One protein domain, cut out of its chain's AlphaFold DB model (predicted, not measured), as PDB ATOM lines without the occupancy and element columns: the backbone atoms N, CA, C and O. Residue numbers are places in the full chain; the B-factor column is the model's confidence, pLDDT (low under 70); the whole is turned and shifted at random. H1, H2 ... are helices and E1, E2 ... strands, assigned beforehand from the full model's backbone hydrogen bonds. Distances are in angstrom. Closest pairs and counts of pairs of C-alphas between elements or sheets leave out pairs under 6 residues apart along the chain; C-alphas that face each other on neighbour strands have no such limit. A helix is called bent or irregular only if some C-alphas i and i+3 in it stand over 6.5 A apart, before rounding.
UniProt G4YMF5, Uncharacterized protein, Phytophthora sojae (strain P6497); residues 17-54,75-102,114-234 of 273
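This is residues 17 to 54, 75 to 102 and 114 to 234 of the 273 residues of an uncharacterized protein of Phytophthora sojae (strain P6497) (UniProt G4YMF5). A strongly twisted wall of five strands has the long, kinked helix H5 over E2 and E1 on one face, with H6 near its edge strand E3. At one end of the long axis H1 and H7 make a pair of helices; at the other, residues 185 to 201 form a long loop. The printed part has 187 residues with seven named helices and five named strands, in the order H1 E1 E2 E3 H2 H3 E4 E5 H4 H5 H6 H7. The mixed sheet runs E3 E2 E1 E4 E5, and the class is mixed, helices and strands. The whole is elongated, 62 by 39 by 29 A, and only just compact, close to loose, with a radius of gyration of the C-alphas of 19.0 A.

Find C-alpha 45 at (-19.320, 10.292, -50.561); from there E1, residues 45 to 54, runs 28.9 A. E2 is residues 82 to 90, 26.0 A, E3 99 to 101, E4 133 to 137 and E5 149 to 153. H5, residues 163 to 184, spans 29.9 A from C-alpha 163 at (-24.375, 2.150, -42.406). H1 is residues 19 to 39, 30.8 A, H2 117 to 122, H3 124 to 127, H4 158 to 161 and H6 202 to 211. H7, residues 224 to 234, ends at C-alpha 234, (-33.330, -6.381, -62.025).

Look first at E1: it is antiparallel to E2, with N 47 and O 89 at 2.8 A, and parallel to E4, with N 46 and O 133 at 2.8 A. E2 and E3 form a hairpin, N 99 and O 86 at 2.9 A; E4 and E5 are parallel, N 151 and O 134 at 2.8 A. H5 and H6 on one face of the sheet make two layers, helices on one face of a sheet. H5 has a height over the sheet of 7.4 A and is irregular, C-alphas 166 and 169 being 7.5 A apart, with a kink of 49 degrees near residue 170; H1 is irregular too, C-alphas 35 and 38 being 7.2 A apart. H5 and H6 only just touch, with 3 pairs of C-alphas within 8 A, the closest Leu 179 and Trp 208 at 6.7 A. H4, on the same face as H5, touches it only at the corner, the closest C-alphas being those of Pro 159 and Asp 165, 5.6 A apart. H1 touches H7 at a steep tilt of 44 degrees, the same way, the closest C-alphas being those of Val 23 and Phe 226, 5.5 A apart. H1 and H3 only graze the sheet; H2 is only just not on it, with 4 pairs of C-alphas within 10 A, and is close to H3 but not clearly touching, the closest C-alphas being those of Asp 120 and Thr 127, 5.7 A apart. Each O i to N i+4 pair is within hydrogen-bond range in H6 and H7, but 15 of 17 in H1, 1 of 2 in H2 and 15 of 18 in H5; H3 and H4 are too short for such a pair.

The two C-alphas farthest apart, those of Arg 193 and Gly 232, are 64.3 A apart. Residues 55 to 74 and 103 to 113 are not printed; the gaps are 12.2 A and 15.7 A between C-alphas. Of the links that are printed whole, E4 to E5, H5 to H6 and H6 to H7 are long. The mean pLDDT of the printed part is 81.1, and 31 residues are under 70, among them 114 to 121, 139 to 147 and 218 to 223.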
ATOM      1  N   LEU A  17     -44.263   0.659 -39.926       73.50
ATOM      2  CA  LEU A  17     -44.811   0.565 -41.274       73.50
ATOM      3  C   LEU A  17     -44.987  -0.925 -41.603       73.50
ATOM      4  O   LEU A  17     -44.273  -1.759 -41.041       73.50
ATOM      5  N   SER A  18     -45.934  -1.271 -42.474       83.19
ATOM      6  CA  SER A  18     -46.008  -2.653 -42.947       83.19
ATOM      7  C   SER A  18     -44.734  -3.014 -43.708       83.19
ATOM      8  O   SER A  18     -44.085  -2.145 -44.299       83.19
ATOM      9  N   ASP A  19     -44.394  -4.301 -43.709       82.19
ATOM     10  CA  ASP A  19     -43.231  -4.812 -44.435       82.19
ATOM     11  C   ASP A  19     -43.271  -4.413 -45.916       82.19
ATOM     12  O   ASP A  19     -42.242  -4.039 -46.465       82.19
ATOM     13  N   ASP A  20     -44.451  -4.418 -46.540       85.19
ATOM     14  CA  ASP A  20     -44.619  -4.049 -47.952       85.19
ATOM     15  C   ASP A  20     -44.204  -2.592 -48.203       85.19
ATOM     16  O   ASP A  20     -43.427  -2.305 -49.109       85.19
ATOM     17  N   VAL A  21     -44.616  -1.667 -47.325       85.88
ATOM     18  CA  VAL A  21     -44.232  -0.249 -47.425       85.88
ATOM     19  C   VAL A  21     -42.731  -0.060 -47.198       85.88
ATOM     20  O   VAL A  21     -42.127   0.832 -47.796       85.88
ATOM     21  N   LEU A  22     -42.118  -0.863 -46.323       83.31
ATOM     22  CA  LEU A  22     -40.668  -0.836 -46.118       83.31
ATOM     23  C   LEU A  22     -39.931  -1.337 -47.364       83.31
ATOM     24  O   LEU A  22     -38.989  -0.679 -47.804       83.31
ATOM     25  N   VAL A  23     -40.380  -2.446 -47.955       85.56
ATOM     26  CA  VAL A  23     -39.794  -3.018 -49.174       85.56
ATOM     27  C   VAL A  23     -39.899  -2.032 -50.333       85.56
ATOM     28  O   VAL A  23     -38.874  -1.713 -50.930       85.56
ATOM     29  N   ASP A  24     -41.077  -1.466 -50.596       86.69
ATOM     30  CA  ASP A  24     -41.275  -0.514 -51.697       86.69
ATOM     31  C   ASP A  24     -40.354   0.707 -51.578       86.69
ATOM     32  O   ASP A  24     -39.713   1.129 -52.546       86.69
ATOM     33  N   ARG A  25     -40.239   1.263 -50.366       86.81
ATOM     34  CA  ARG A  25     -39.340   2.391 -50.093       86.81
ATOM     35  C   ARG A  25     -37.874   2.006 -50.267       86.81
ATOM     36  O   ARG A  25     -37.105   2.820 -50.771       86.81
ATOM     37  N   ALA A  26     -37.494   0.800 -49.850       84.56
ATOM     38  CA  ALA A  26     -36.131   0.314 -49.989       84.56
ATOM     39  C   ALA A  26     -35.777   0.121 -51.468       84.56
ATOM     40  O   ALA A  26     -34.747   0.621 -51.904       84.56
ATOM     41  N   LEU A  27     -36.652  -0.499 -52.265       85.94
ATOM     42  CA  LEU A  27     -36.451  -0.671 -53.708       85.94
ATOM     43  C   LEU A  27     -36.307   0.673 -54.427       85.94
ATOM     44  O   LEU A  27     -35.385   0.853 -55.219       85.94
ATOM     45  N   ALA A  28     -37.194   1.631 -54.138       86.88
ATOM     46  CA  ALA A  28     -37.136   2.963 -54.736       86.88
ATOM     47  C   ALA A  28     -35.823   3.685 -54.396       86.88
ATOM     48  O   ALA A  28     -35.195   4.284 -55.268       86.88
ATOM     49  N   PHE A  29     -35.386   3.597 -53.137       85.19
ATOM     50  CA  PHE A  29     -34.122   4.177 -52.696       85.19
ATOM     51  C   PHE A  29     -32.911   3.511 -53.357       85.19
ATOM     52  O   PHE A  29     -31.988   4.193 -53.793       85.19
ATOM     53  N   MET A  30     -32.931   2.187 -53.475       82.50
ATOM     54  CA  MET A  30     -31.848   1.422 -54.081       82.50
ATOM     55  C   MET A  30     -31.707   1.698 -55.579       82.50
ATOM     56  O   MET A  30     -30.593   1.908 -56.052       82.50
ATOM     57  N   ARG A  31     -32.821   1.808 -56.312       85.44
ATOM     58  CA  ARG A  31     -32.809   2.247 -57.719       85.44
ATOM     59  C   ARG A  31     -32.233   3.655 -57.867       85.44
ATOM     60  O   ARG A  31     -31.355   3.874 -58.692       85.44
ATOM     61  N   PHE A  32     -32.654   4.583 -57.006       86.69
ATOM     62  CA  PHE A  32     -32.103   5.939 -56.980       86.69
ATOM     63  C   PHE A  32     -30.581   5.939 -56.759       86.69
ATOM     64  O   PHE A  32     -29.860   6.670 -57.441       86.69
ATOM     65  N   LEU A  33     -30.073   5.115 -55.836       83.62
ATOM     66  CA  LEU A  33     -28.633   4.976 -55.618       83.62
ATOM     67  C   LEU A  33     -27.920   4.411 -56.849       83.62
ATOM     68  O   LEU A  33     -26.894   4.963 -57.235       83.62
ATOM     69  N   GLN A  34     -28.455   3.367 -57.485       83.50
ATOM     70  CA  GLN A  34     -27.864   2.775 -58.690       83.50
ATOM     71  C   GLN A  34     -27.744   3.781 -59.837       83.50
ATOM     72  O   GLN A  34     -26.679   3.896 -60.441       83.50
ATOM     73  N   GLU A  35     -28.800   4.552 -60.099       86.44
ATOM     74  CA  GLU A  35     -28.814   5.578 -61.148       86.44
ATOM     75  C   GLU A  35     -27.769   6.677 -60.903       86.44
ATOM     76  O   GLU A  35     -27.191   7.222 -61.844       86.44
ATOM     77  N   ASN A  36     -27.500   6.999 -59.634       84.38
ATOM     78  CA  ASN A  36     -26.588   8.074 -59.256       84.38
ATOM     79  C   ASN A  36     -25.164   7.595 -58.932       84.38
ATOM     80  O   ASN A  36     -24.253   8.431 -58.933       84.38
ATOM     81  N   LYS A  37     -24.945   6.286 -58.723       81.56
ATOM     82  CA  LYS A  37     -23.643   5.663 -58.412       81.56
ATOM     83  C   LYS A  37     -22.525   6.118 -59.364       81.56
ATOM     84  O   LYS A  37     -21.479   6.513 -58.856       81.56
ATOM     85  N   PRO A  38     -22.721   6.202 -60.700       84.56
ATOM     86  CA  PRO A  38     -21.669   6.656 -61.619       84.56
ATOM     87  C   PRO A  38     -21.218   8.109 -61.400       84.56
ATOM     88  O   PRO A  38     -20.132   8.496 -61.818       84.56
ATOM     89  N   THR A  39     -22.052   8.933 -60.759       84.25
ATOM     90  CA  THR A  39     -21.758  10.347 -60.474       84.25
ATOM     91  C   THR A  39     -21.170  10.573 -59.080       84.25
ATOM     92  O   THR A  39     -20.808  11.702 -58.739       84.25
ATOM     93  N   MET A  40     -21.123   9.527 -58.252       83.69
ATOM     94  CA  MET A  40     -20.635   9.581 -56.880       83.69
ATOM     95  C   MET A  40     -19.135   9.316 -56.849       83.69
ATOM     96  O   MET A  40     -18.668   8.254 -57.255       83.69
ATOM     97  N   ASN A  41     -18.366  10.254 -56.299       85.75
ATOM     98  CA  ASN A  41     -16.974   9.974 -55.978       85.75
ATOM     99  C   ASN A  41     -16.916   9.182 -54.665       85.75
ATOM    100  O   ASN A  41     -17.256   9.703 -53.606       85.75
ATOM    101  N   ARG A  42     -16.466   7.927 -54.724       82.94
ATOM    102  CA  ARG A  42     -16.519   7.001 -53.583       82.94
ATOM    103  C   ARG A  42     -15.687   7.447 -52.377       82.94
ATOM    104  O   ARG A  42     -16.112   7.243 -51.243       82.94
ATOM    105  N   ASP A  43     -14.571   8.129 -52.603       83.62
ATOM    106  CA  ASP A  43     -13.720   8.668 -51.532       83.62
ATOM    107  C   ASP A  43     -14.281   9.938 -50.887       83.62
ATOM    108  O   ASP A  43     -13.820  10.359 -49.826       83.62
ATOM    109  N   LYS A  44     -15.280  10.557 -51.526       82.69
ATOM    110  CA  LYS A  44     -15.877  11.833 -51.113       82.69
ATOM    111  C   LYS A  44     -17.370  11.741 -50.807       82.69
ATOM    112  O   LYS A  44     -17.981  12.711 -50.371       82.69
ATOM    113  N   THR A  45     -17.979  10.592 -51.045       85.69
ATOM    114  CA  THR A  45     -19.320  10.292 -50.561       85.69
ATOM    115  C   THR A  45     -19.199   9.813 -49.129       85.69
ATOM    116  O   THR A  45     -18.500   8.836 -48.889       85.69
ATOM    117  N   ILE A  46     -19.872  10.470 -48.188       85.69
ATOM    118  CA  ILE A  46     -19.868  10.073 -46.778       85.69
ATOM    119  C   ILE A  46     -21.216   9.516 -46.365       85.69
ATOM    120  O   ILE A  46     -22.267  10.081 -46.667       85.69
ATOM    121  N   LEU A  47     -21.162   8.411 -45.638       86.81
ATOM    122  CA  LEU A  47     -22.265   7.856 -44.882       86.81
ATOM    123  C   LEU A  47     -22.042   8.259 -43.433       86.81
ATOM    124  O   LEU A  47     -21.007   7.924 -42.851       86.81
ATOM    125  N   MET A  48     -22.980   9.013 -42.875       84.94
ATOM    126  CA  MET A  48     -22.825   9.629 -41.565       84.94
ATOM    127  C   MET A  48     -24.103   9.490 -40.756       84.94
ATOM    128  O   MET A  48     -25.195   9.635 -41.301       84.94
ATOM    129  N   ASP A  49     -23.947   9.254 -39.456       86.50
ATOM    130  CA  ASP A  49     -25.048   9.362 -38.504       86.50
ATOM    131  C   ASP A  49     -24.562   9.591 -37.061       86.50
ATOM    132  O   ASP A  49     -23.409   9.304 -36.704       86.50
ATOM    133  N   GLU A  50     -25.456  10.110 -36.219       86.38
ATOM    134  CA  GLU A  50     -25.248  10.331 -34.796       86.38
ATOM    135  C   GLU A  50     -25.713   9.160 -33.930       86.38
ATOM    136  O   GLU A  50     -26.833   8.665 -34.000       86.38
ATOM    137  N   THR A  51     -24.884   8.797 -32.953       88.06
ATOM    138  CA  THR A  51     -25.231   7.774 -31.976       88.06
ATOM    139  C   THR A  51     -25.005   8.233 -30.548       88.06
ATOM    140  O   THR A  51     -24.007   8.869 -30.205       88.06
ATOM    141  N   ALA A  52     -25.949   7.878 -29.676       89.12
ATOM    142  CA  ALA A  52     -25.812   8.062 -28.240       89.12
ATOM    143  C   ALA A  52     -25.205   6.804 -27.600       89.12
ATOM    144  O   ALA A  52     -25.766   5.707 -27.695       89.12
ATOM    145  N   ILE A  53     -24.085   6.980 -26.901       89.88
ATOM    146  CA  ILE A  53     -23.462   5.981 -26.033       89.88
ATOM    147  C   ILE A  53     -23.871   6.287 -24.596       89.88
ATOM    148  O   ILE A  53     -23.463   7.293 -24.017       89.88
ATOM    149  N   TYR A  54     -24.705   5.427 -24.022       90.25
ATOM    150  CA  TYR A  54     -25.190   5.589 -22.656       90.25
ATOM    151  C   TYR A  54     -24.210   4.988 -21.659       90.25
ATOM    152  O   TYR A  54     -23.707   3.884 -21.857       90.25
ATOM    153  N   SER A  75     -31.636   2.661 -11.225       73.94
ATOM    154  CA  SER A  75     -30.352   2.935 -11.883       73.94
ATOM    155  C   SER A  75     -29.240   3.087 -10.839       73.94
ATOM    156  O   SER A  75     -29.518   3.436  -9.692       73.94
ATOM    157  N   ALA A  76     -27.987   2.868 -11.242       75.81
ATOM    158  CA  ALA A  76     -26.805   3.193 -10.437       75.81
ATOM    159  C   ALA A  76     -26.460   4.704 -10.434       75.81
ATOM    160  O   ALA A  76     -25.389   5.095  -9.981       75.81
ATOM    161  N   GLY A  77     -27.350   5.558 -10.952       81.50
ATOM    162  CA  GLY A  77     -27.159   7.006 -11.063       81.50
ATOM    163  C   GLY A  77     -26.579   7.464 -12.404       81.50
ATOM    164  O   GLY A  77     -26.460   8.665 -12.624       81.50
ATOM    165  N   PHE A  78     -26.259   6.539 -13.318       84.81
ATOM    166  CA  PHE A  78     -25.647   6.839 -14.621       84.81
ATOM    167  C   PHE A  78     -26.639   6.824 -15.797       84.81
ATOM    168  O   PHE A  78     -26.259   7.175 -16.910       84.81
ATOM    169  N   ALA A  79     -27.906   6.447 -15.587       81.56
ATOM    170  CA  ALA A  79     -28.882   6.242 -16.669       81.56
ATOM    171  C   ALA A  79     -29.202   7.489 -17.512       81.56
ATOM    172  O   ALA A  79     -29.657   7.358 -18.645       81.56
ATOM    173  N   SER A  80     -28.974   8.695 -16.985       80.56
ATOM    174  CA  SER A  80     -29.133   9.949 -17.734       80.56
ATOM    175  C   SER A  80     -27.858  10.402 -18.452       80.56
ATOM    176  O   SER A  80     -27.917  11.317 -19.270       80.56
ATOM    177  N   MET A  81     -26.709   9.791 -18.153       88.00
ATOM    178  CA  MET A  81     -25.417  10.187 -18.698       88.00
ATOM    179  C   MET A  81     -25.171   9.494 -20.039       88.00
ATOM    180  O   MET A  81     -25.298   8.273 -20.167       88.00
ATOM    181  N   ARG A  82     -24.807  10.288 -21.046       89.38
ATOM    182  CA  ARG A  82     -24.492   9.811 -22.391       89.38
ATOM    183  C   ARG A  82     -23.419  10.668 -23.046       89.38
ATOM    184  O   ARG A  82     -23.335  11.863 -22.772       89.38
ATOM    185  N   ILE A  83     -22.662  10.051 -23.939       87.38
ATOM    186  CA  ILE A  83     -21.878  10.729 -24.971       87.38
ATOM    187  C   ILE A  83     -22.685  10.652 -26.262       87.38
ATOM    188  O   ILE A  83     -23.241   9.600 -26.569       87.38
ATOM    189  N   THR A  84     -22.752  11.744 -27.014       86.94
ATOM    190  CA  THR A  84     -23.252  11.713 -28.389       86.94
ATOM    191  C   THR A  84     -22.057  11.859 -29.317       86.94
ATOM    192  O   THR A  84     -21.249  12.768 -29.132       86.94
ATOM    193  N   ALA A  85     -21.932  10.966 -30.290       85.75
ATOM    194  CA  ALA A  85     -20.885  11.019 -31.299       85.75
ATOM    195  C   ALA A  85     -21.504  10.886 -32.692       85.75
ATOM    196  O   ALA A  85     -22.379  10.043 -32.876       85.75
ATOM    197  N   ALA A  86     -21.045  11.683 -33.652       86.31
ATOM    198  CA  ALA A  86     -21.275  11.424 -35.067       86.31
ATOM    199  C   ALA A  86     -20.112  10.597 -35.611       86.31
ATOM    200  O   ALA A  86     -18.943  10.930 -35.387       86.31
ATOM    201  N   LEU A  87     -20.438   9.519 -36.314       86.62
ATOM    202  CA  LEU A  87     -19.467   8.699 -37.028       86.62
ATOM    203  C   LEU A  87     -19.717   8.846 -38.520       86.62
ATOM    204  O   LEU A  87     -20.868   8.881 -38.953       86.62
ATOM    205  N   ALA A  88     -18.636   8.918 -39.289       87.25
ATOM    206  CA  ALA A  88     -18.703   9.003 -40.735       87.25
ATOM    207  C   ALA A  88     -17.711   8.033 -41.379       87.25
ATOM    208  O   ALA A  88     -16.602   7.818 -40.882       87.25
ATOM    209  N   VAL A  89     -18.128   7.448 -42.493       87.12
ATOM    210  CA  VAL A  89     -17.327   6.540 -43.316       87.12
ATOM    211  C   VAL A  89     -17.511   6.944 -44.772       87.12
ATOM    212  O   VAL A  89     -18.617   7.306 -45.174       87.12
ATOM    213  N   THR A  90     -16.447   6.917 -45.569       86.44
ATOM    214  CA  THR A  90     -16.564   7.162 -47.012       86.44
ATOM    215  C   THR A  90     -17.202   5.964 -47.719       86.44
ATOM    216  O   THR A  90     -17.108   4.831 -47.254       86.44
ATOM    217  N   ALA A  91     -17.791   6.157 -48.895       83.25
ATOM    218  CA  ALA A  91     -18.283   5.052 -49.718       83.25
ATOM    219  C   ALA A  91     -17.159   4.153 -50.275       83.25
ATOM    220  O   ALA A  91     -17.451   3.164 -50.944       83.25
ATOM    221  N   SER A  92     -15.886   4.479 -50.028       81.31
ATOM    222  CA  SER A  92     -14.726   3.597 -50.220       81.31
ATOM    223  C   SER A  92     -14.343   2.790 -48.972       81.31
ATOM    224  O   SER A  92     -13.475   1.934 -49.057       81.31
ATOM    225  N   GLY A  93     -14.986   3.024 -47.822       80.06
ATOM    226  CA  GLY A  93     -14.725   2.306 -46.565       80.06
ATOM    227  C   GLY A  93     -13.771   2.993 -45.604       80.06
ATOM    228  O   GLY A  93     -13.481   2.459 -44.532       80.06
ATOM    229  N   LYS A  94     -13.290   4.191 -45.935       84.12
ATOM    230  CA  LYS A  94     -12.390   4.929 -45.057       84.12
ATOM    231  C   LYS A  94     -13.161   5.482 -43.864       84.12
ATOM    232  O   LYS A  94     -14.055   6.316 -44.016       84.12
ATOM    233  N   LYS A  95     -12.768   5.063 -42.661       87.38
ATOM    234  CA  LYS A  95     -13.241   5.642 -41.398       87.38
ATOM    235  C   LYS A  95     -12.782   7.098 -41.294       87.38
ATOM    236  O   LYS A  95     -11.589   7.380 -41.428       87.38
ATOM    237  N   LEU A  96     -13.709   8.016 -41.043       85.19
ATOM    238  CA  LEU A  96     -13.383   9.403 -40.717       85.19
ATOM    239  C   LEU A  96     -13.286   9.582 -39.193       85.19
ATOM    240  O   LEU A  96     -13.882   8.798 -38.445       85.19
ATOM    241  N   PRO A  97     -12.534  10.589 -38.709       84.19
ATOM    242  CA  PRO A  97     -12.440  10.872 -37.283       84.19
ATOM    243  C   PRO A  97     -13.831  11.054 -36.644       84.19
ATOM    244  O   PRO A  97     -14.649  11.799 -37.188       84.19
ATOM    245  N   PRO A  98     -14.123  10.394 -35.507       86.12
ATOM    246  CA  PRO A  98     -15.371  10.603 -34.779       86.12
ATOM    247  C   PRO A  98     -15.542  12.054 -34.311       86.12
ATOM    248  O   PRO A  98     -14.633  12.630 -33.711       86.12
ATOM    249  N   CYS A  99     -16.743  12.608 -34.481       84.44
ATOM    250  CA  CYS A  99     -17.096  13.931 -33.970       84.44
ATOM    251  C   CYS A  99     -17.862  13.804 -32.653       84.44
ATOM    252  O   CYS A  99     -18.943  13.219 -32.614       84.44
ATOM    253  N   LEU A 100     -17.346  14.376 -31.565       83.62
ATOM    254  CA  LEU A 100     -18.071  14.431 -30.296       83.62
ATOM    255  C   LEU A 100     -19.046  15.608 -30.267       83.62
ATOM    256  O   LEU A 100     -18.655  16.766 -30.404       83.62
ATOM    257  N   ILE A 101     -20.319  15.312 -30.005       79.50
ATOM    258  CA  ILE A 101     -21.386  16.304 -29.900       79.50
ATOM    259  C   ILE A 101     -21.679  16.553 -28.422       79.50
ATOM    260  O   ILE A 101     -22.122  15.660 -27.694       79.50
ATOM    261  N   TRP A 102     -21.460  17.791 -27.981       69.88
ATOM    262  CA  TRP A 102     -21.666  18.196 -26.593       69.88
ATOM    263  C   TRP A 102     -22.740  19.274 -26.453       69.88
ATOM    264  O   TRP A 102     -22.787  20.242 -27.213       69.88
ATOM    265  N   GLY A 114     -28.006  26.797 -37.773       35.75
ATOM    266  CA  GLY A 114     -29.034  25.838 -38.105       35.75
ATOM    267  C   GLY A 114     -28.573  25.121 -39.358       35.75
ATOM    268  O   GLY A 114     -28.256  25.768 -40.354       35.75
ATOM    269  N   GLY A 115     -28.549  23.798 -39.297       48.88
ATOM    270  CA  GLY A 115     -28.165  22.962 -40.417       48.88
ATOM    271  C   GLY A 115     -26.691  22.580 -40.414       48.88
ATOM    272  O   GLY A 115     -25.970  22.650 -39.422       48.88
ATOM    273  N   CYS A 116     -26.278  22.115 -41.571       51.59
ATOM    274  CA  CYS A 116     -25.232  21.129 -41.752       51.59
ATOM    275  C   CYS A 116     -23.836  21.755 -41.890       51.59
ATOM    276  O   CYS A 116     -22.893  21.099 -42.310       51.59
ATOM    277  N   TYR A 117     -23.695  23.031 -41.528       54.50
ATOM    278  CA  TYR A 117     -22.455  23.809 -41.639       54.50
ATOM    279  C   TYR A 117     -21.296  23.237 -40.815       54.50
ATOM    280  O   TYR A 117     -20.135  23.526 -41.080       54.50
ATOM    281  N   TRP A 118     -21.596  22.417 -39.809       66.06
ATOM    282  CA  TRP A 118     -20.581  21.717 -39.031       66.06
ATOM    283  C   TRP A 118     -19.850  20.638 -39.847       66.06
ATOM    284  O   TRP A 118     -18.705  20.327 -39.523       66.06
ATOM    285  N   LEU A 119     -20.464  20.112 -40.917       69.94
ATOM    286  CA  LEU A 119     -19.804  19.172 -41.825       69.94
ATOM    287  C   LEU A 119     -18.610  19.826 -42.520       69.94
ATOM    288  O   LEU A 119     -17.554  19.211 -42.586       69.94
ATOM    289  N   ASP A 120     -18.733  21.085 -42.950       69.75
ATOM    290  CA  ASP A 120     -17.625  21.811 -43.586       69.75
ATOM    291  C   ASP A 120     -16.451  22.045 -42.639       69.75
ATOM    292  O   ASP A 120     -15.297  22.075 -43.058       69.75
ATOM    293  N   TRP A 121     -16.742  22.194 -41.349       68.88
ATOM    294  CA  TRP A 121     -15.723  22.371 -40.322       68.88
ATOM    295  C   TRP A 121     -15.031  21.065 -39.945       68.88
ATOM    296  O   TRP A 121     -13.829  21.066 -39.688       68.88
ATOM    297  N   HIS A 122     -15.780  19.964 -39.866       73.81
ATOM    298  CA  HIS A 122     -15.261  18.702 -39.340       73.81
ATOM    299  C   HIS A 122     -14.761  17.745 -40.429       73.81
ATOM    300  O   HIS A 122     -13.836  16.972 -40.192       73.81
ATOM    301  N   PHE A 123     -15.318  17.835 -41.637       76.62
ATOM    302  CA  PHE A 123     -14.948  17.019 -42.792       76.62
ATOM    303  C   PHE A 123     -14.592  17.869 -44.033       76.62
ATOM    304  O   PHE A 123     -15.034  17.545 -45.136       76.62
ATOM    305  N   PRO A 124     -13.761  18.927 -43.911       74.62
ATOM    306  CA  PRO A 124     -13.497  19.874 -45.004       74.62
ATOM    307  C   PRO A 124     -12.917  19.209 -46.257       74.62
ATOM    308  O   PRO A 124     -13.216  19.612 -47.379       74.62
ATOM    309  N   SER A 125     -12.110  18.160 -46.079       68.62
ATOM    310  CA  SER A 125     -11.524  17.392 -47.184       68.62
ATOM    311  C   SER A 125     -12.569  16.692 -48.051       68.62
ATOM    312  O   SER A 125     -12.290  16.369 -49.205       68.62
ATOM    313  N   VAL A 126     -13.758  16.460 -47.497       70.50
ATOM    314  CA  VAL A 126     -14.846  15.743 -48.152       70.50
ATOM    315  C   VAL A 126     -15.933  16.690 -48.660       70.50
ATOM    316  O   VAL A 126     -16.635  16.332 -49.597       70.50
ATOM    317  N   THR A 127     -16.060  17.896 -48.092       68.81
ATOM    318  CA  THR A 127     -17.152  18.832 -48.414       68.81
ATOM    319  C   THR A 127     -16.792  19.986 -49.358       68.81
ATOM    320  O   THR A 127     -17.676  20.738 -49.774       68.81
ATOM    321  N   GLN A 128     -15.524  20.148 -49.747       70.50
ATOM    322  CA  GLN A 128     -15.067  21.291 -50.552       70.50
ATOM    323  C   GLN A 128     -14.838  20.988 -52.048       70.50
ATOM    324  O   GLN A 128     -14.170  21.763 -52.728       70.50
ATOM    325  N   SER A 129     -15.354  19.883 -52.597       66.69
ATOM    326  CA  SER A 129     -15.042  19.474 -53.980       66.69
ATOM    327  C   SER A 129     -16.218  18.891 -54.772       66.69
ATOM    328  O   SER A 129     -17.225  18.466 -54.227       66.69
ATOM    329  N   GLU A 130     -16.125  18.847 -56.098       68.31
ATOM    330  CA  GLU A 130     -17.217  18.303 -56.915       68.31
ATOM    331  C   GLU A 130     -17.366  16.773 -56.764       68.31
ATOM    332  O   GLU A 130     -16.396  16.055 -56.509       68.31
ATOM    333  N   GLY A 131     -18.599  16.270 -56.916       69.75
ATOM    334  CA  GLY A 131     -18.919  14.832 -56.845       69.75
ATOM    335  C   GLY A 131     -19.134  14.267 -55.436       69.75
ATOM    336  O   GLY A 131     -19.270  13.055 -55.282       69.75
ATOM    337  N   GLN A 132     -19.173  15.130 -54.421       80.56
ATOM    338  CA  GLN A 132     -19.433  14.781 -53.023       80.56
ATOM    339  C   GLN A 132     -20.922  14.561 -52.735       80.56
ATOM    340  O   GLN A 132     -21.782  15.331 -53.181       80.56
ATOM    341  N   TRP A 133     -21.206  13.515 -51.962       84.06
ATOM    342  CA  TRP A 133     -22.547  13.167 -51.508       84.06
ATOM    343  C   TRP A 133     -22.550  12.911 -50.002       84.06
ATOM    344  O   TRP A 133     -21.613  12.333 -49.460       84.06
ATOM    345  N   VAL A 134     -23.625  13.306 -49.330       83.44
ATOM    346  CA  VAL A 134     -23.875  12.950 -47.927       83.44
ATOM    347  C   VAL A 134     -25.082  12.028 -47.874       83.44
ATOM    348  O   VAL A 134     -26.137  12.374 -48.406       83.44
ATOM    349  N   VAL A 135     -24.921  10.869 -47.238       84.25
ATOM    350  CA  VAL A 135     -25.982   9.890 -46.986       84.25
ATOM    351  C   VAL A 135     -26.267   9.843 -45.486       84.25
ATOM    352  O   VAL A 135     -25.368   9.552 -44.697       84.25
ATOM    353  N   TRP A 136     -27.514  10.117 -45.107       83.81
ATOM    354  CA  TRP A 136     -27.978  10.167 -43.712       83.81
ATOM    355  C   TRP A 136     -29.501  10.014 -43.607       83.81
ATOM    356  O   TRP A 136     -30.197   9.939 -44.626       83.81
ATOM    357  N   ASP A 137     -30.032   9.961 -42.388       80.25
ATOM    358  CA  ASP A 137     -31.464   9.812 -42.151       80.25
ATOM    359  C   ASP A 137     -32.315  11.039 -42.532       80.25
ATOM    360  O   ASP A 137     -31.851  12.144 -42.827       80.25
ATOM    361  N   SER A 138     -33.633  10.833 -42.516       75.00
ATOM    362  CA  SER A 138     -34.629  11.881 -42.763       75.00
ATOM    363  C   SER A 138     -34.868  12.833 -41.584       75.00
ATOM    364  O   SER A 138     -35.903  13.512 -41.549       75.00
ATOM    365  N   MET A 139     -33.974  12.895 -40.587       69.44
ATOM    366  CA  MET A 139     -34.168  13.781 -39.446       69.44
ATOM    367  C   MET A 139     -34.210  15.236 -39.916       69.44
ATOM    368  O   MET A 139     -33.337  15.739 -40.614       69.44
ATOM    369  N   ARG A 140     -35.247  15.971 -39.496       62.94
ATOM    370  CA  ARG A 140     -35.492  17.351 -39.958       62.94
ATOM    371  C   ARG A 140     -34.332  18.315 -39.696       62.94
ATOM    372  O   ARG A 140     -34.246  19.331 -40.374       62.94
ATOM    373  N   ALA A 141     -33.490  18.032 -38.703       64.12
ATOM    374  CA  ALA A 141     -32.306  18.828 -38.391       64.12
ATOM    375  C   ALA A 141     -31.185  18.667 -39.436       64.12
ATOM    376  O   ALA A 141     -30.369  19.573 -39.584       64.12
ATOM    377  N   HIS A 142     -31.181  17.548 -40.160       59.97
ATOM    378  CA  HIS A 142     -30.213  17.214 -41.204       59.97
ATOM    379  C   HIS A 142     -30.597  17.842 -42.549       59.97
ATOM    380  O   HIS A 142     -29.755  18.162 -43.378       59.97
ATOM    381  N   ILE A 143     -31.879  18.126 -42.762       59.09
ATOM    382  CA  ILE A 143     -32.367  18.709 -44.015       59.09
ATOM    383  C   ILE A 143     -32.192  20.239 -43.967       59.09
ATOM    384  O   ILE A 143     -33.078  20.976 -43.529       59.09
ATOM    385  N   GLY A 144     -31.022  20.717 -44.401       60.84
ATOM    386  CA  GLY A 144     -30.653  22.135 -44.485       60.84
ATOM    387  C   GLY A 144     -30.090  22.533 -45.856       60.84
ATOM    388  O   GLY A 144     -29.888  21.696 -46.730       60.84
ATOM    389  N   LYS A 145     -29.840  23.833 -46.067       56.97
ATOM    390  CA  LYS A 145     -29.151  24.316 -47.276       56.97
ATOM    391  C   LYS A 145     -27.651  24.039 -47.145       56.97
ATOM    392  O   LYS A 145     -26.989  24.713 -46.365       56.97
ATOM    393  N   ILE A 146     -27.140  23.083 -47.916       63.72
ATOM    394  CA  ILE A 146     -25.707  22.812 -48.090       63.72
ATOM    395  C   ILE A 146     -25.394  22.846 -49.585       63.72
ATOM    396  O   ILE A 146     -26.255  22.527 -50.402       63.72
ATOM    397  N   SER A 147     -24.160  23.184 -49.944       63.97
ATOM    398  CA  SER A 147     -23.605  23.066 -51.301       63.97
ATOM    399  C   SER A 147     -23.292  21.618 -51.724       63.97
ATOM    400  O   SER A 147     -22.759  21.396 -52.809       63.97
ATOM    401  N   ILE A 148     -23.612  20.628 -50.884       73.69
ATOM    402  CA  ILE A 148     -23.339  19.204 -51.104       73.69
ATOM    403  C   ILE A 148     -24.613  18.496 -51.578       73.69
ATOM    404  O   ILE A 148     -25.707  18.781 -51.087       73.69
ATOM    405  N   LYS A 149     -24.481  17.536 -52.504       80.94
ATOM    406  CA  LYS A 149     -25.593  16.652 -52.870       80.94
ATOM    407  C   LYS A 149     -25.962  15.776 -51.673       80.94
ATOM    408  O   LYS A 149     -25.101  15.160 -51.053       80.94
ATOM    409  N   MET A 150     -27.246  15.708 -51.348       78.62
ATOM    410  CA  MET A 150     -27.739  14.929 -50.213       78.62
ATOM    411  C   MET A 150     -28.572  13.755 -50.704       78.62
ATOM    412  O   MET A 150     -29.445  13.916 -51.555       78.62
ATOM    413  N   THR A 151     -28.335  12.590 -50.117       84.56
ATOM    414  CA  THR A 151     -29.207  11.423 -50.197       84.56
ATOM    415  C   THR A 151     -29.797  11.172 -48.824       84.56
ATOM    416  O   THR A 151     -29.080  11.027 -47.837       84.56
ATOM    417  N   VAL A 152     -31.122  11.136 -48.759       84.50
ATOM    418  CA  VAL A 152     -31.853  10.986 -47.503       84.50
ATOM    419  C   VAL A 152     -32.462   9.595 -47.451       84.50
ATOM    420  O   VAL A 152     -33.253   9.233 -48.324       84.50
ATOM    421  N   ILE A 153     -32.115   8.827 -46.420       83.94
ATOM    422  CA  ILE A 153     -32.699   7.509 -46.178       83.94
ATOM    423  C   ILE A 153     -34.185   7.696 -45.834       83.94
ATOM    424  O   ILE A 153     -34.510   8.487 -44.938       83.94
ATOM    425  N   PRO A 154     -35.111   6.988 -46.510       84.31
ATOM    426  CA  PRO A 154     -36.531   7.142 -46.247       84.31
ATOM    427  C   PRO A 154     -36.884   6.793 -44.800       84.31
ATOM    428  O   PRO A 154     -36.365   5.840 -44.213       84.31
ATOM    429  N   GLY A 155     -37.833   7.537 -44.231       81.25
ATOM    430  CA  GLY A 155     -38.291   7.303 -42.866       81.25
ATOM    431  C   GLY A 155     -38.732   5.851 -42.647       81.25
ATOM    432  O   GLY A 155     -39.507   5.299 -43.434       81.25
ATOM    433  N   GLY A 156     -38.245   5.249 -41.561       79.56
ATOM    434  CA  GLY A 156     -38.478   3.844 -41.217       79.56
ATOM    435  C   GLY A 156     -37.434   2.867 -41.764       79.56
ATOM    436  O   GLY A 156     -37.435   1.718 -41.333       79.56
ATOM    437  N   LEU A 157     -36.527   3.310 -42.646       80.25
ATOM    438  CA  LEU A 157     -35.475   2.461 -43.214       80.25
ATOM    439  C   LEU A 157     -34.092   2.640 -42.590       80.25
ATOM    440  O   LEU A 157     -33.194   1.867 -42.905       80.25
ATOM    441  N   THR A 158     -33.926   3.590 -41.670       81.81
ATOM    442  CA  THR A 158     -32.668   3.812 -40.942       81.81
ATOM    443  C   THR A 158     -32.059   2.513 -40.384       81.81
ATOM    444  O   THR A 158     -30.914   2.229 -40.722       81.81
ATOM    445  N   PRO A 159     -32.805   1.627 -39.685       77.50
ATOM    446  CA  PRO A 159     -32.229   0.386 -39.150       77.50
ATOM    447  C   PRO A 159     -31.750  -0.621 -40.207       77.50
ATOM    448  O   PRO A 159     -31.096  -1.595 -39.847       77.50
ATOM    449  N   TYR A 160     -32.128  -0.431 -41.474       77.25
ATOM    450  CA  TYR A 160     -31.882  -1.369 -42.570       77.25
ATOM    451  C   TYR A 160     -30.860  -0.849 -43.580       77.25
ATOM    452  O   TYR A 160     -30.115  -1.638 -44.147       77.25
ATOM    453  N   LEU A 161     -30.842   0.464 -43.824       79.44
ATOM    454  CA  LEU A 161     -30.052   1.089 -44.890       79.44
ATOM    455  C   LEU A 161     -28.949   2.010 -44.373       79.44
ATOM    456  O   LEU A 161     -28.061   2.393 -45.131       79.44
ATOM    457  N   GLN A 162     -29.000   2.406 -43.103       82.12
ATOM    458  CA  GLN A 162     -28.017   3.331 -42.565       82.12
ATOM    459  C   GLN A 162     -26.779   2.581 -42.087       82.12
ATOM    460  O   GLN A 162     -26.833   1.859 -41.094       82.12
ATOM    461  N   ALA A 163     -25.640   2.810 -42.743       80.25
ATOM    462  CA  ALA A 163     -24.375   2.150 -42.406       80.25
ATOM    463  C   ALA A 163     -24.012   2.253 -40.910       80.25
ATOM    464  O   ALA A 163     -23.493   1.296 -40.330       80.25
ATOM    465  N   GLY A 164     -24.352   3.389 -40.282       80.19
ATOM    466  CA  GLY A 164     -24.274   3.608 -38.838       80.19
ATOM    467  C   GLY A 164     -24.917   2.474 -38.037       80.19
ATOM    468  O   GLY A 164     -24.224   1.743 -37.326       80.19
ATOM    469  N   ASP A 165     -26.231   2.293 -38.179       79.25
ATOM    470  CA  ASP A 165     -26.994   1.268 -37.457       79.25
ATOM    471  C   ASP A 165     -26.644  -0.157 -37.871       79.25
ATOM    472  O   ASP A 165     -26.629  -1.055 -37.030       79.25
ATOM    473  N   VAL A 166     -26.358  -0.351 -39.156       78.00
ATOM    474  CA  VAL A 166     -26.160  -1.669 -39.757       78.00
ATOM    475  C   VAL A 166     -24.833  -2.300 -39.339       78.00
ATOM    476  O   VAL A 166     -24.803  -3.476 -38.976       78.00
ATOM    477  N   GLY A 167     -23.739  -1.537 -39.378       78.50
ATOM    478  CA  GLY A 167     -22.401  -2.125 -39.287       78.50
ATOM    479  C   GLY A 167     -21.391  -1.384 -38.420       78.50
ATOM    480  O   GLY A 167     -20.346  -1.949 -38.106       78.50
ATOM    481  N   ILE A 168     -21.668  -0.143 -38.015       84.12
ATOM    482  CA  ILE A 168     -20.658   0.719 -37.377       84.12
ATOM    483  C   ILE A 168     -20.923   0.892 -35.879       84.12
ATOM    484  O   ILE A 168     -20.033   0.735 -35.043       84.12
ATOM    485  N   PHE A 169     -22.158   1.218 -35.496       88.06
ATOM    486  CA  PHE A 169     -22.457   1.637 -34.129       88.06
ATOM    487  C   PHE A 169     -22.254   0.543 -33.103       88.06
ATOM    488  O   PHE A 169     -21.919   0.852 -31.960       88.06
ATOM    489  N   LYS A 170     -22.461  -0.721 -33.477       86.19
ATOM    490  CA  LYS A 170     -22.279  -1.832 -32.549       86.19
ATOM    491  C   LYS A 170     -20.822  -1.944 -32.097       86.19
ATOM    492  O   LYS A 170     -20.575  -1.883 -30.897       86.19
ATOM    493  N   SER A 171     -19.881  -2.057 -33.034       89.25
ATOM    494  CA  SER A 171     -18.454  -2.208 -32.715       89.25
ATOM    495  C   SER A 171     -17.928  -0.999 -31.932       89.25
ATOM    496  O   SER A 171     -17.219  -1.159 -30.938       89.25
ATOM    497  N   PHE A 172     -18.344   0.215 -32.306       90.25
ATOM    498  CA  PHE A 172     -17.977   1.431 -31.582       90.25
ATOM    499  C   PHE A 172     -18.538   1.463 -30.154       90.25
ATOM    500  O   PHE A 172     -17.804   1.721 -29.199       90.25
ATOM    501  N   LYS A 173     -19.834   1.168 -29.975       90.50
ATOM    502  CA  LYS A 173     -20.473   1.146 -28.650       90.50
ATOM    503  C   LYS A 173     -19.899   0.061 -27.752       90.50
ATOM    504  O   LYS A 173     -19.766   0.312 -26.557       90.50
ATOM    505  N   ASP A 174     -19.565  -1.104 -28.297       90.56
ATOM    506  CA  ASP A 174     -18.978  -2.202 -27.530       90.56
ATOM    507  C   ASP A 174     -17.590  -1.793 -26.995       90.56
ATOM    508  O   ASP A 174     -17.359  -1.886 -25.788       90.56
ATOM    509  N   ASN A 175     -16.725  -1.210 -27.837       91.88
ATOM    510  CA  ASN A 175     -15.432  -0.649 -27.414       91.88
ATOM    511  C   ASN A 175     -15.585   0.434 -26.333       91.88
ATOM    512  O   ASN A 175     -14.969   0.365 -25.267       91.88
ATOM    513  N   MET A 176     -16.456   1.418 -26.574       92.56
ATOM    514  CA  MET A 176     -16.702   2.500 -25.617       92.56
ATOM    515  C   MET A 176     -17.282   1.986 -24.297       92.56
ATOM    516  O   MET A 176     -16.947   2.506 -23.234       92.56
ATOM    517  N   SER A 177     -18.129   0.956 -24.339       91.88
ATOM    518  CA  SER A 177     -18.730   0.369 -23.136       91.88
ATOM    519  C   SER A 177     -17.676  -0.240 -22.219       91.88
ATOM    520  O   SER A 177     -17.776  -0.070 -21.006       91.88
ATOM    521  N   VAL A 178     -16.639  -0.879 -22.773       92.69
ATOM    522  CA  VAL A 178     -15.518  -1.422 -21.988       92.69
ATOM    523  C   VAL A 178     -14.782  -0.306 -21.243       92.69
ATOM    524  O   VAL A 178     -14.551  -0.420 -20.038       92.69
ATOM    525  N   LEU A 179     -14.468   0.794 -21.932       94.12
ATOM    526  CA  LEU A 179     -13.762   1.944 -21.354       94.12
ATOM    527  C   LEU A 179     -14.598   2.643 -20.275       94.12
ATOM    528  O   LEU A 179     -14.113   2.924 -19.177       94.12
ATOM    529  N   ILE A 180     -15.885   2.853 -20.557       93.31
ATOM    530  CA  ILE A 180     -16.839   3.431 -19.611       93.31
ATOM    531  C   ILE A 180     -16.975   2.541 -18.370       93.31
ATOM    532  O   ILE A 180     -16.996   3.044 -17.246       93.31
ATOM    533  N   ASP A 181     -17.077   1.225 -18.541       92.94
ATOM    534  CA  ASP A 181     -17.195   0.288 -17.427       92.94
ATOM    535  C   ASP A 181     -15.930   0.226 -16.573       92.94
ATOM    536  O   ASP A 181     -16.037   0.145 -15.349       92.94
ATOM    537  N   ALA A 182     -14.750   0.296 -17.190       94.12
ATOM    538  CA  ALA A 182     -13.487   0.401 -16.468       94.12
ATOM    539  C   ALA A 182     -13.447   1.677 -15.616       94.12
ATOM    540  O   ALA A 182     -13.125   1.616 -14.430       94.12
ATOM    541  N   TRP A 183     -13.868   2.812 -16.180       94.94
ATOM    542  CA  TRP A 183     -13.955   4.076 -15.451       94.94
ATOM    543  C   TRP A 183     -14.955   4.038 -14.297       94.94
ATOM    544  O   TRP A 183     -14.634   4.480 -13.201       94.94
ATOM    545  N   LYS A 184     -16.145   3.452 -14.478       92.88
ATOM    546  CA  LYS A 184     -17.122   3.326 -13.377       92.88
ATOM    547  C   LYS A 184     -16.596   2.531 -12.184       92.88
ATOM    548  O   LYS A 184     -17.095   2.706 -11.077       92.88
ATOM    549  N   ARG A 185     -15.690   1.583 -12.435       92.56
ATOM    550  CA  ARG A 185     -15.102   0.704 -11.416       92.56
ATOM    551  C   ARG A 185     -13.823   1.285 -10.810       92.56
ATOM    552  O   ARG A 185     -13.285   0.670  -9.894       92.56
ATOM    553  N   SER A 186     -13.331   2.414 -11.317       93.50
ATOM    554  CA  SER A 186     -12.148   3.086 -10.787       93.50
ATOM    555  C   SER A 186     -12.512   4.122  -9.720       93.50
ATOM    556  O   SER A 186     -13.678   4.425  -9.464       93.50
ATOM    557  N   ASP A 187     -11.484   4.687  -9.099       93.69
ATOM    558  CA  ASP A 187     -11.561   5.808  -8.161       93.69
ATOM    559  C   ASP A 187     -11.716   7.176  -8.857       93.69
ATOM    560  O   ASP A 187     -11.836   8.206  -8.195       93.69
ATOM    561  N   GLN A 188     -11.763   7.201 -10.193       92.38
ATOM    562  CA  GLN A 188     -11.870   8.427 -10.988       92.38
ATOM    563  C   GLN A 188     -13.309   8.954 -11.104       92.38
ATOM    564  O   GLN A 188     -13.533  10.040 -11.651       92.38
ATOM    565  N   VAL A 189     -14.305   8.207 -10.617       94.00
ATOM    566  CA  VAL A 189     -15.693   8.675 -10.581       94.00
ATOM    567  C   VAL A 189     -15.843   9.717  -9.480       94.00
ATOM    568  O   VAL A 189     -15.708   9.433  -8.292       94.00
ATOM    569  N   SER A 190     -16.191  10.941  -9.872       93.38
ATOM    570  CA  SER A 190     -16.527  12.000  -8.921       93.38
ATOM    571  C   SER A 190     -18.036  12.114  -8.730       93.38
ATOM    572  O   SER A 190     -18.824  11.795  -9.619       93.38
ATOM    573  N   TYR A 191     -18.454  12.607  -7.564       93.06
ATOM    574  CA  TYR A 191     -19.864  12.705  -7.194       93.06
ATOM    575  C   TYR A 191     -20.262  14.149  -6.864       93.06
ATOM    576  O   TYR A 191     -19.458  15.011  -6.499       93.06
ATOM    577  N   THR A 192     -21.538  14.457  -7.059       91.44
ATOM    578  CA  THR A 192     -22.160  15.687  -6.559       91.44
ATOM    579  C   THR A 192     -22.377  15.589  -5.049       91.44
ATOM    580  O   THR A 192     -22.369  14.498  -4.483       91.44
ATOM    581  N   ARG A 193     -22.660  16.717  -4.383       90.75
ATOM    582  CA  ARG A 193     -23.018  16.724  -2.951       90.75
ATOM    583  C   ARG A 193     -24.216  15.815  -2.635       90.75
ATOM    584  O   ARG A 193     -24.296  15.281  -1.538       90.75
ATOM    585  N   GLY A 194     -25.127  15.639  -3.595       88.25
ATOM    586  CA  GLY A 194     -26.289  14.754  -3.479       88.25
ATOM    587  C   GLY A 194     -26.011  13.282  -3.805       88.25
ATOM    588  O   GLY A 194     -26.961  12.520  -3.916       88.25
ATOM    589  N   GLY A 195     -24.752  12.884  -4.015       88.38
ATOM    590  CA  GLY A 195     -24.378  11.492  -4.289       88.38
ATOM    591  C   GLY A 195     -24.579  11.027  -5.735       88.38
ATOM    592  O   GLY A 195     -24.317   9.869  -6.034       88.38
ATOM    593  N   ASN A 196     -25.000  11.902  -6.658       88.44
ATOM    594  CA  ASN A 196     -25.094  11.548  -8.081       88.44
ATOM    595  C   ASN A 196     -23.712  11.588  -8.747       88.44
ATOM    596  O   ASN A 196     -22.986  12.562  -8.504       88.44
ATOM    597  N   PRO A 197     -23.360  10.613  -9.604       91.25
ATOM    598  CA  PRO A 197     -22.093  10.621 -10.322       91.25
ATOM    599  C   PRO A 197     -22.018  11.797 -11.301       91.25
ATOM    600  O   PRO A 197     -23.013  12.213 -11.900       91.25
ATOM    601  N   ARG A 198     -20.817  12.346 -11.461       90.69
ATOM    602  CA  ARG A 198     -20.496  13.385 -12.440       90.69
ATOM    603  C   ARG A 198     -19.944  12.742 -13.713       90.69
ATOM    604  O   ARG A 198     -19.326  11.683 -13.625       90.69
ATOM    605  N   PRO A 199     -20.149  13.367 -14.885       88.25
ATOM    606  CA  PRO A 199     -19.535  12.891 -16.116       88.25
ATOM    607  C   PRO A 199     -18.005  12.950 -16.026       88.25
ATOM    608  O   PRO A 199     -17.483  13.832 -15.331       88.25
ATOM    609  N   PRO A 200     -17.292  12.045 -16.721       90.94
ATOM    610  CA  PRO A 200     -15.843  12.125 -16.825       90.94
ATOM    611  C   PRO A 200     -15.417  13.445 -17.493       90.94
ATOM    612  O   PRO A 200     -16.205  14.037 -18.242       90.94
ATOM    613  N   PRO A 201     -14.186  13.919 -17.233       89.94
ATOM    614  CA  PRO A 201     -13.605  15.048 -17.954       89.94
ATOM    615  C   PRO A 201     -13.624  14.826 -19.471       89.94
ATOM    616  O   PRO A 201     -13.552  13.688 -19.945       89.94
ATOM    617  N   ILE A 202     -13.721  15.909 -20.243       84.69
ATOM    618  CA  ILE A 202     -13.816  15.813 -21.707       84.69
ATOM    619  C   ILE A 202     -12.546  15.202 -22.305       84.69
ATOM    620  O   ILE A 202     -12.622  14.437 -23.258       84.69
ATOM    621  N   GLU A 203     -11.398  15.463 -21.688       86.88
ATOM    622  CA  GLU A 203     -10.086  14.943 -22.064       86.88
ATOM    623  C   GLU A 203     -10.056  13.415 -21.965       86.88
ATOM    624  O   GLU A 203      -9.548  12.739 -22.856       86.88
ATOM    625  N   THR A 204     -10.674  12.860 -20.918       90.38
ATOM    626  CA  THR A 204     -10.829  11.413 -20.748       90.38
ATOM    627  C   THR A 204     -11.688  10.815 -21.863       90.38
ATOM    628  O   THR A 204     -11.333   9.782 -22.425       90.38
ATOM    629  N   ILE A 205     -12.795  11.473 -22.225       87.94
ATOM    630  CA  ILE A 205     -13.690  11.006 -23.295       87.94
ATOM    631  C   ILE A 205     -12.987  11.062 -24.657       87.94
ATOM    632  O   ILE A 205     -13.074  10.109 -25.428       87.94
ATOM    633  N   VAL A 206     -12.285  12.159 -24.953       86.88
ATOM    634  CA  VAL A 206     -11.514  12.320 -26.194       86.88
ATOM    635  C   VAL A 206     -10.445  11.235 -26.299       86.88
ATOM    636  O   VAL A 206     -10.319  10.620 -27.355       86.88
ATOM    637  N   ALA A 207      -9.734  10.945 -25.206       88.25
ATOM    638  CA  ALA A 207      -8.758   9.862 -25.172       88.25
ATOM    639  C   ALA A 207      -9.407   8.502 -25.470       88.25
ATOM    640  O   ALA A 207      -8.905   7.767 -26.313       88.25
ATOM    641  N   TRP A 208     -10.555   8.191 -24.856       92.38
ATOM    642  CA  TRP A 208     -11.281   6.946 -25.133       92.38
ATOM    643  C   TRP A 208     -11.663   6.802 -26.599       92.38
ATOM    644  O   TRP A 208     -11.428   5.753 -27.189       92.38
ATOM    645  N   VAL A 209     -12.212   7.860 -27.187       87.00
ATOM    646  CA  VAL A 209     -12.654   7.877 -28.586       87.00
ATOM    647  C   VAL A 209     -11.470   7.737 -29.538       87.00
ATOM    648  O   VAL A 209     -11.578   7.014 -30.522       87.00
ATOM    649  N   ALA A 210     -10.335   8.368 -29.228       85.25
ATOM    650  CA  ALA A 210      -9.104   8.228 -30.002       85.25
ATOM    651  C   ALA A 210      -8.526   6.803 -29.940       85.25
ATOM    652  O   ALA A 210      -7.924   6.346 -30.905       85.25
ATOM    653  N   THR A 211      -8.723   6.095 -28.823       85.56
ATOM    654  CA  THR A 211      -8.282   4.699 -28.648       85.56
ATOM    655  C   THR A 211      -9.315   3.656 -29.074       85.56
ATOM    656  O   THR A 211      -9.007   2.467 -29.077       85.56
ATOM    657  N   ALA A 212     -10.547   4.067 -29.382       83.38
ATOM    658  CA  ALA A 212     -11.615   3.146 -29.740       83.38
ATOM    659  C   ALA A 212     -11.358   2.592 -31.144       83.38
ATOM    660  O   ALA A 212     -11.637   3.254 -32.144       83.38
ATOM    661  N   ASP A 213     -10.850   1.364 -31.221       84.44
ATOM    662  CA  ASP A 213     -10.650   0.679 -32.493       84.44
ATOM    663  C   ASP A 213     -11.939  -0.026 -32.932       84.44
ATOM    664  O   ASP A 213     -12.253  -1.154 -32.541       84.44
ATOM    665  N   TRP A 214     -12.750   0.699 -33.697       87.19
ATOM    666  CA  TRP A 214     -14.003   0.201 -34.251       87.19
ATOM    667  C   TRP A 214     -13.836  -0.217 -35.710       87.19
ATOM    668  O   TRP A 214     -13.047   0.351 -36.465       87.19
ATOM    669  N   PHE A 215     -14.626  -1.198 -36.122       83.31
ATOM    670  CA  PHE A 215     -14.623  -1.750 -37.473       83.31
ATOM    671  C   PHE A 215     -16.028  -1.703 -38.071       83.31
ATOM    672  O   PHE A 215     -17.020  -1.599 -37.345       83.31
ATOM    673  N   ILE A 216     -16.102  -1.778 -39.395       80.94
ATOM    674  CA  ILE A 216     -17.357  -1.866 -40.138       80.94
ATOM    675  C   ILE A 216     -17.671  -3.354 -40.294       80.94
ATOM    676  O   ILE A 216     -16.891  -4.081 -40.902       80.94
ATOM    677  N   SER A 217     -18.773  -3.829 -39.716       76.12
ATOM    678  CA  SER A 217     -19.216  -5.212 -39.914       76.12
ATOM    679  C   SER A 217     -20.140  -5.323 -41.123       76.12
ATOM    680  O   SER A 217     -21.121  -4.582 -41.204       76.12
ATOM    681  N   GLY A 218     -19.887  -6.298 -41.998       64.50
ATOM    682  CA  GLY A 218     -20.864  -6.727 -42.995       64.50
ATOM    683  C   GLY A 218     -22.057  -7.371 -42.292       64.50
ATOM    684  O   GLY A 218     -21.903  -8.364 -41.581       64.50
ATOM    685  N   HIS A 219     -23.238  -6.782 -42.441       62.81
ATOM    686  CA  HIS A 219     -24.471  -7.347 -41.915       62.81
ATOM    687  C   HIS A 219     -25.456  -7.468 -43.069       62.81
ATOM    688  O   HIS A 219     -25.790  -6.475 -43.710       62.81
ATOM    689  N   ASP A 220     -25.948  -8.680 -43.317       62.00
ATOM    690  CA  ASP A 220     -27.101  -8.863 -44.187       62.00
ATOM    691  C   ASP A 220     -28.334  -8.383 -43.418       62.00
ATOM    692  O   ASP A 220     -28.769  -8.999 -42.440       62.00
ATOM    693  N   VAL A 221     -28.833  -7.207 -43.781       62.34
ATOM    694  CA  VAL A 221     -30.016  -6.597 -43.151       62.34
ATOM    695  C   VAL A 221     -31.248  -6.749 -44.035       62.34
ATOM    696  O   VAL A 221     -32.339  -6.285 -43.690       62.34
ATOM    697  N   TYR A 222     -31.099  -7.429 -45.171       62.88
ATOM    698  CA  TYR A 222     -32.109  -7.500 -46.204       62.88
ATOM    699  C   TYR A 222     -32.904  -8.792 -46.064       62.88
ATOM    700  O   TYR A 222     -32.460  -9.879 -46.410       62.88
ATOM    701  N   GLY A 223     -34.124  -8.689 -45.536       67.94
ATOM    702  CA  GLY A 223     -35.018  -9.841 -45.409       67.94
ATOM    703  C   GLY A 223     -35.373 -10.477 -46.763       67.94
ATOM    704  O   GLY A 223     -35.302  -9.839 -47.813       67.94
ATOM    705  N   ALA A 224     -35.841 -11.730 -46.735       74.50
ATOM    706  CA  ALA A 224     -36.153 -12.510 -47.940       74.50
ATOM    707  C   ALA A 224     -37.110 -11.802 -48.923       74.50
ATOM    708  O   ALA A 224     -36.931 -11.912 -50.133       74.50
ATOM    709  N   ARG A 225     -38.083 -11.033 -48.414       75.62
ATOM    710  CA  ARG A 225     -39.027 -10.267 -49.247       75.62
ATOM    711  C   ARG A 225     -38.350  -9.180 -50.074       75.62
ATOM    712  O   ARG A 225     -38.679  -9.027 -51.243       75.62
ATOM    713  N   PHE A 226     -37.407  -8.446 -49.480       78.69
ATOM    714  CA  PHE A 226     -36.650  -7.434 -50.214       78.69
ATOM    715  C   PHE A 226     -35.824  -8.095 -51.316       78.69
ATOM    716  O   PHE A 226     -35.891  -7.659 -52.458       78.69
ATOM    717  N   ARG A 227     -35.115  -9.184 -50.991       77.06
ATOM    718  CA  ARG A 227     -34.292  -9.912 -51.967       77.06
ATOM    719  C   ARG A 227     -35.109 -10.392 -53.163       77.06
ATOM    720  O   ARG A 227     -34.721 -10.128 -54.290       77.06
ATOM    721  N   GLN A 228     -36.261 -11.015 -52.916       80.88
ATOM    722  CA  GLN A 228     -37.161 -11.473 -53.976       80.88
ATOM    723  C   GLN A 228     -37.664 -10.320 -54.855       80.88
ATOM    724  O   GLN A 228     -37.747 -10.450 -56.073       80.88
ATOM    725  N   ALA A 229     -38.027  -9.193 -54.242       78.75
ATOM    726  CA  ALA A 229     -38.519  -8.042 -54.984       78.75
ATOM    727  C   ALA A 229     -37.401  -7.330 -55.765       78.75
ATOM    728  O   ALA A 229     -37.664  -6.763 -56.821       78.75
ATOM    729  N   TRP A 230     -36.166  -7.374 -55.262       78.56
ATOM    730  CA  TRP A 230     -34.994  -6.821 -55.929       78.56
ATOM    731  C   TRP A 230     -34.583  -7.646 -57.147       78.56
ATOM    732  O   TRP A 230     -34.468  -7.083 -58.229       78.56
ATOM    733  N   THR A 231     -34.460  -8.970 -57.013       78.19
ATOM    734  CA  THR A 231     -34.124  -9.857 -58.143       78.19
ATOM    735  C   THR A 231     -35.211  -9.841 -59.218       78.19
ATOM    736  O   THR A 231     -34.928  -9.745 -60.408       78.19
ATOM    737  N   GLY A 232     -36.484  -9.825 -58.809       74.62
ATOM    738  CA  GLY A 232     -37.601  -9.647 -59.740       74.62
ATOM    739  C   GLY A 232     -37.623  -8.275 -60.431       74.62
ATOM    740  O   GLY A 232     -38.261  -8.127 -61.469       74.62
ATOM    741  N   ALA A 233     -36.942  -7.268 -59.873       65.81
ATOM    742  CA  ALA A 233     -36.842  -5.924 -60.433       65.81
ATOM    743  C   ALA A 233     -35.633  -5.720 -61.359       65.81
ATOM    744  O   ALA A 233     -35.710  -4.834 -62.211       65.81
ATOM    745  N   THR A 234     -34.542  -6.475 -61.188       61.34
ATOM    746  CA  THR A 234     -33.330  -6.381 -62.025       61.34
ATOM    747  C   THR A 234     -33.447  -7.153 -63.339       61.34
ATOM    748  O   THR A 234     -32.743  -6.822 -64.287       61.34
TER     749      THR A 234